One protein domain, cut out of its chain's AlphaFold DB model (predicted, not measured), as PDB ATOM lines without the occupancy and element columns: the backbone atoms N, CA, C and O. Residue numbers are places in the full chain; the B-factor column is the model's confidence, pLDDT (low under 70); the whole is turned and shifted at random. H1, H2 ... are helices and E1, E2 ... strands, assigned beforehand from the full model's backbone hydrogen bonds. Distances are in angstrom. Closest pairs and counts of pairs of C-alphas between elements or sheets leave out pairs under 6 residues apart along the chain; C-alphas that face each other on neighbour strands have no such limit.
ATOM      1  N   TRP A  20     153.430 165.527 252.588       90.12
ATOM      2  CA  TRP A  20     153.231 165.674 254.021       90.12
ATOM      3  C   TRP A  20     151.911 165.015 254.413       90.12
ATOM      4  O   TRP A  20     150.916 165.119 253.699       90.12
ATOM      5  N   ARG A  21     151.878 164.327 255.557       85.25
ATOM      6  CA  ARG A  21     150.653 163.719 256.093       85.25
ATOM      7  C   ARG A  21     150.317 164.299 257.455       85.25
ATOM      8  O   ARG A  21     151.189 164.494 258.297       85.25
ATOM      9  N   ARG A  22     149.029 164.524 257.702       84.62
ATOM     10  CA  ARG A  22     148.547 164.874 259.037       84.62
ATOM     11  C   ARG A  22     148.757 163.699 259.984       84.62
ATOM     12  O   ARG A  22     148.443 162.558 259.647       84.62
ATOM     13  N   THR A  23     149.166 163.994 261.209       76.75
ATOM     14  CA  THR A  23     149.128 163.029 262.307       76.75
ATOM     15  C   THR A  23     148.446 163.612 263.545       76.75
ATOM     16  O   THR A  23     148.267 164.822 263.676       76.75
ATOM     17  N   SER A  24     147.983 162.735 264.432       67.69
ATOM     18  CA  SER A  24     147.440 163.103 265.738       67.69
ATOM     19  C   SER A  24     148.536 162.968 266.786       67.69
ATOM     20  O   SER A  24     148.813 161.865 267.255       67.69
ATOM     21  N   SER A  25     149.146 164.087 267.157       65.50
ATOM     22  CA  SER A  25     150.040 164.174 268.309       65.50
ATOM     23  C   SER A  25     149.620 165.353 269.179       65.50
ATOM     24  O   SER A  25     149.045 166.315 268.681       65.50
ATOM     25  N   LEU A  26     149.916 165.277 270.477       66.56
ATOM     26  CA  LEU A  26     149.759 166.402 271.408       66.56
ATOM     27  C   LEU A  26     150.866 167.458 271.234       66.56
ATOM     28  O   LEU A  26     150.842 168.494 271.894       66.56
ATOM     29  N   PHE A  27     151.848 167.191 270.371       68.31
ATOM     30  CA  PHE A  27     152.946 168.093 270.058       68.31
ATOM     31  C   PHE A  27     152.706 168.834 268.735       68.31
ATOM     32  O   PHE A  27     152.311 168.223 267.742       68.31
ATOM     33  N   ASN A  28     152.997 170.137 268.722       68.88
ATOM     34  CA  ASN A  28     152.963 170.981 267.526       68.88
ATOM     35  C   ASN A  28     154.331 170.972 266.847       68.88
ATOM     36  O   ASN A  28     155.317 171.380 267.458       68.88
ATOM     37  N   GLY A  29     154.396 170.566 265.583       70.81
ATOM     38  CA  GLY A  29     155.654 170.575 264.846       70.81
ATOM     39  C   GLY A  29     155.592 169.856 263.508       70.81
ATOM     40  O   GLY A  29     154.585 169.260 263.128       70.81
ATOM     41  N   ILE A  30     156.707 169.910 262.789       72.62
ATOM     42  CA  ILE A  30     156.979 169.028 261.657       72.62
ATOM     43  C   ILE A  30     157.995 168.019 262.164       72.62
ATOM     44  O   ILE A  30     159.053 168.407 262.659       72.62
ATOM     45  N   THR A  31     157.668 166.737 262.065       69.56
ATOM     46  CA  THR A  31     158.570 165.674 262.512       69.56
ATOM     47  C   THR A  31     159.015 164.894 261.290       69.56
ATOM     48  O   THR A  31     158.202 164.272 260.604       69.56
ATOM     49  N   VAL A  32     160.317 164.977 261.014       63.06
ATOM     50  CA  VAL A  32     161.019 164.139 260.043       63.06
ATOM     51  C   VAL A  32     161.597 162.997 260.852       63.06
ATOM     52  O   VAL A  32     162.576 163.165 261.577       63.06
ATOM     53  N   THR A  33     160.915 161.864 260.839       55.22
ATOM     54  CA  THR A  33     161.322 160.723 261.652       55.22
ATOM     55  C   THR A  33     161.559 159.511 260.774       55.22
ATOM     56  O   THR A  33     160.738 159.271 259.891       55.22
ATOM     57  N   PRO A  34     162.534 158.650 261.105       53.25
ATOM     58  CA  PRO A  34     162.611 157.291 260.578       53.25
ATOM     59  C   PRO A  34     161.520 156.386 261.196       53.25
ATOM     60  O   PRO A  34     161.762 155.222 261.502       53.25
ATOM     61  N   PHE A  35     160.311 156.910 261.432       53.72
ATOM     62  CA  PHE A  35     159.135 156.091 261.702       53.72
ATOM     63  C   PHE A  35     158.540 155.703 260.352       53.72
ATOM     64  O   PHE A  35     157.864 156.495 259.701       53.72
ATOM     65  N   SER A  36     158.802 154.472 259.926       54.19
ATOM     66  CA  SER A  36     158.168 153.897 258.747       54.19
ATOM     67  C   SER A  36     156.675 153.695 259.010       54.19
ATOM     68  O   SER A  36     156.278 152.725 259.659       54.19
ATOM     69  N   LEU A  37     155.822 154.576 258.488       56.00
ATOM     70  CA  LEU A  37     154.398 154.267 258.376       56.00
ATOM     71  C   LEU A  37     154.240 153.344 257.160       56.00
ATOM     72  O   LEU A  37     154.434 153.777 256.029       56.00
ATOM     73  N   CYS A  38     153.938 152.062 257.376       58.50
ATOM     74  CA  CYS A  38     153.851 151.060 256.299       58.50
ATOM     75  C   CYS A  38     155.120 150.922 255.424       58.50
ATOM     76  O   CYS A  38     155.017 150.554 254.258       58.50
ATOM     77  N   GLY A  39     156.316 151.185 255.962       65.56
ATOM     78  CA  GLY A  39     157.570 151.020 255.208       65.56
ATOM     79  C   GLY A  39     157.969 152.208 254.323       65.56
ATOM     80  O   GLY A  39     158.979 152.113 253.634       65.56
ATOM     81  N   GLU A  40     157.221 153.314 254.351       66.31
ATOM     82  CA  GLU A  40     157.508 154.527 253.577       66.31
ATOM     83  C   GLU A  40     158.006 155.656 254.494       66.31
ATOM     84  O   GLU A  40     157.486 155.857 255.597       66.31
ATOM     85  N   GLU A  41     159.023 156.393 254.042       70.62
ATOM     86  CA  GLU A  41     159.491 157.608 254.708       70.62
ATOM     87  C   GLU A  41     158.529 158.753 254.374       70.62
ATOM     88  O   GLU A  41     158.401 159.169 253.224       70.62
ATOM     89  N   VAL A  42     157.803 159.236 255.385       75.75
ATOM     90  CA  VAL A  42     156.789 160.283 255.224       75.75
ATOM     91  C   VAL A  42     157.082 161.458 256.144       75.75
ATOM     92  O   VAL A  42     157.439 161.284 257.309       75.75
ATOM     93  N   THR A  43     156.878 162.671 255.633       83.25
ATOM     94  CA  THR A  43     156.927 163.876 256.465       83.25
ATOM     95  C   THR A  43     155.581 164.059 257.144       83.25
ATOM     96  O   THR A  43     154.533 163.970 256.501       83.25
ATOM     97  N   LEU A  44     155.586 164.312 258.450       81.81
ATOM     98  CA  LEU A  44     154.358 164.472 259.217       81.81
ATOM     99  C   LEU A  44     154.149 165.938 259.625       81.81
ATOM    100  O   LEU A  44     155.058 166.586 260.150       81.81
ATOM    101  N   ALA A  45     152.934 166.440 259.415       82.94
ATOM    102  CA  ALA A  45     152.461 167.735 259.895       82.94
ATOM    103  C   ALA A  45     151.607 167.542 261.160       82.94
ATOM    104  O   ALA A  45     150.689 166.711 261.176       82.94
ATOM    105  N   HIS A  46     151.910 168.301 262.219       80.50
ATOM    106  CA  HIS A  46     151.312 168.142 263.546       80.50
ATOM    107  C   HIS A  46     150.908 169.500 264.110       80.50
ATOM    108  O   HIS A  46     151.716 170.428 264.178       80.50
ATOM    109  N   THR A  47     149.673 169.570 264.586       81.00
ATOM    110  CA  THR A  47     149.101 170.693 265.328       81.00
ATOM    111  C   THR A  47     148.103 170.142 266.348       81.00
ATOM    112  O   THR A  47     147.570 169.047 266.150       81.00
ATOM    113  N   VAL A  48     147.807 170.907 267.404       80.00
ATOM    114  CA  VAL A  48     146.776 170.573 268.405       80.00
ATOM    115  C   VAL A  48     145.443 170.298 267.707       80.00
ATOM    116  O   VAL A  48     144.788 169.292 267.969       80.00
ATOM    117  N   GLU A  49     145.069 171.165 266.767       83.06
ATOM    118  CA  GLU A  49     143.841 171.033 265.995       83.06
ATOM    119  C   GLU A  49     144.055 170.165 264.756       83.06
ATOM    120  O   GLU A  49     144.852 170.493 263.881       83.06
ATOM    121  N   LYS A  50     143.284 169.080 264.626       83.94
ATOM    122  CA  LYS A  50     143.358 168.156 263.477       83.94
ATOM    123  C   LYS A  50     143.253 168.870 262.121       83.94
ATOM    124  O   LYS A  50     143.955 168.492 261.187       83.94
ATOM    125  N   ARG A  51     142.370 169.867 262.029       88.38
ATOM    126  CA  ARG A  51     142.084 170.613 260.793       88.38
ATOM    127  C   ARG A  51     143.284 171.433 260.327       88.38
ATOM    128  O   ARG A  51     143.543 171.499 259.131       88.38
ATOM    129  N   ASP A  52     144.045 171.987 261.262       88.06
ATOM    130  CA  ASP A  52     145.216 172.800 260.941       88.06
ATOM    131  C   ASP A  52     146.342 171.922 260.380       88.06
ATOM    132  O   ASP A  52     146.989 172.283 259.401       88.06
ATOM    133  N   ALA A  53     146.522 170.714 260.921       87.44
ATOM    134  CA  ALA A  53     147.494 169.757 260.402       87.44
ATOM    135  C   ALA A  53     147.106 169.238 259.009       87.44
ATOM    136  O   ALA A  53     147.980 169.022 258.173       87.44
ATOM    137  N   GLU A  54     145.808 169.052 258.741       90.12
ATOM    138  CA  GLU A  54     145.306 168.730 257.397       90.12
ATOM    139  C   GLU A  54     145.573 169.876 256.415       90.12
ATOM    140  O   GLU A  54     146.061 169.630 255.311       90.12
ATOM    141  N   PHE A  55     145.336 171.121 256.833       92.00
ATOM    142  CA  PHE A  55     145.641 172.302 256.031       92.00
ATOM    143  C   PHE A  55     147.137 172.413 255.717       92.00
ATOM    144  O   PHE A  55     147.496 172.567 254.554       92.00
ATOM    145  N   ILE A  56     148.016 172.274 256.714       91.31
ATOM    146  CA  ILE A  56     149.477 172.342 256.526       91.31
ATOM    147  C   ILE A  56     149.968 171.210 255.615       91.31
ATOM    148  O   ILE A  56     150.813 171.439 254.755       91.31
ATOM    149  N   ALA A  57     149.432 169.996 255.772       91.62
ATOM    150  CA  ALA A  57     149.783 168.863 254.917       91.62
ATOM    151  C   ALA A  57     149.379 169.090 253.448       91.62
ATOM    152  O   ALA A  57     150.130 168.733 252.539       91.62
ATOM    153  N   ALA A  58     148.216 169.705 253.212       93.12
ATOM    154  CA  ALA A  58     147.775 170.088 251.872       93.12
ATOM    155  C   ALA A  58     148.608 171.257 251.309       93.12
ATOM    156  O   ALA A  58     149.030 171.220 250.154       93.12
ATOM    157  N   ALA A  59     148.908 172.254 252.144       94.31
ATOM    158  CA  ALA A  59     149.744 173.417 251.844       94.31
ATOM    159  C   ALA A  59     151.250 173.122 251.986       94.31
ATOM    160  O   ALA A  59     152.027 173.979 252.411       94.31
ATOM    161  N   ASN A  60     151.663 171.900 251.642       94.25
ATOM    162  CA  ASN A  60     153.059 171.491 251.690       94.25
ATOM    163  C   ASN A  60     153.916 172.270 250.663       94.25
ATOM    164  O   ASN A  60     153.379 172.942 249.771       94.25
TER     165      ASN A  60
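What this domain is: This is residues 20 to 60 of the 91 residues of the protein "Ead/Ea22-like family protein" of Salmonella enterica subsp. enterica serovar Brandenburg (UniProt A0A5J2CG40). A small sheet of three short strands has one helix, H1, over one face, running along edge strand E1; the E2 and E3 hairpin's loop, residues 33 to 42, reaches away from H1. The printed part has 41 residues, with E1, E2, E3 and H1 in that order; the sheet, E1 E3 E2, is mixed. The class is mixed, helices and strands, with under half of the residues in named elements. It is compact, radius of gyration of the C-alphas 9.6 A, spanning 26 by 20 by 14 A.

Where its parts are: Find C-alpha 20 at (153.231, 165.674, 254.021), where E1, residues 20 to 22, begins, 6.9 A long. E2, residues 29 to 32, measures 9.7 A; E3, residues 43 to 46, 10.0 A. H1, residues 50 to 58, runs 12.6 A to C-alpha 58 at (147.775, 170.088, 251.872).

How they stand to each other: E1 and E3 are parallel; look for N 21 and O 43, 2.8 A apart. E2 and E3 form an antiparallel hairpin, with N 29 and O 46 at 3.0 A. H1 is on the sheet, height 5.1 A, over E1; their closest C-alphas, Trp 20 and Ala 57, are 4.8 A apart. In H1 every O i to N i+4 pair is within hydrogen-bond range.

The domain as a whole: The farthest C-alphas, Gly 39 and Glu 49, are 26.6 A apart. The printed part has no cut and no long link. Residues 24 to 28 and 31 to 40 have pLDDT under 70.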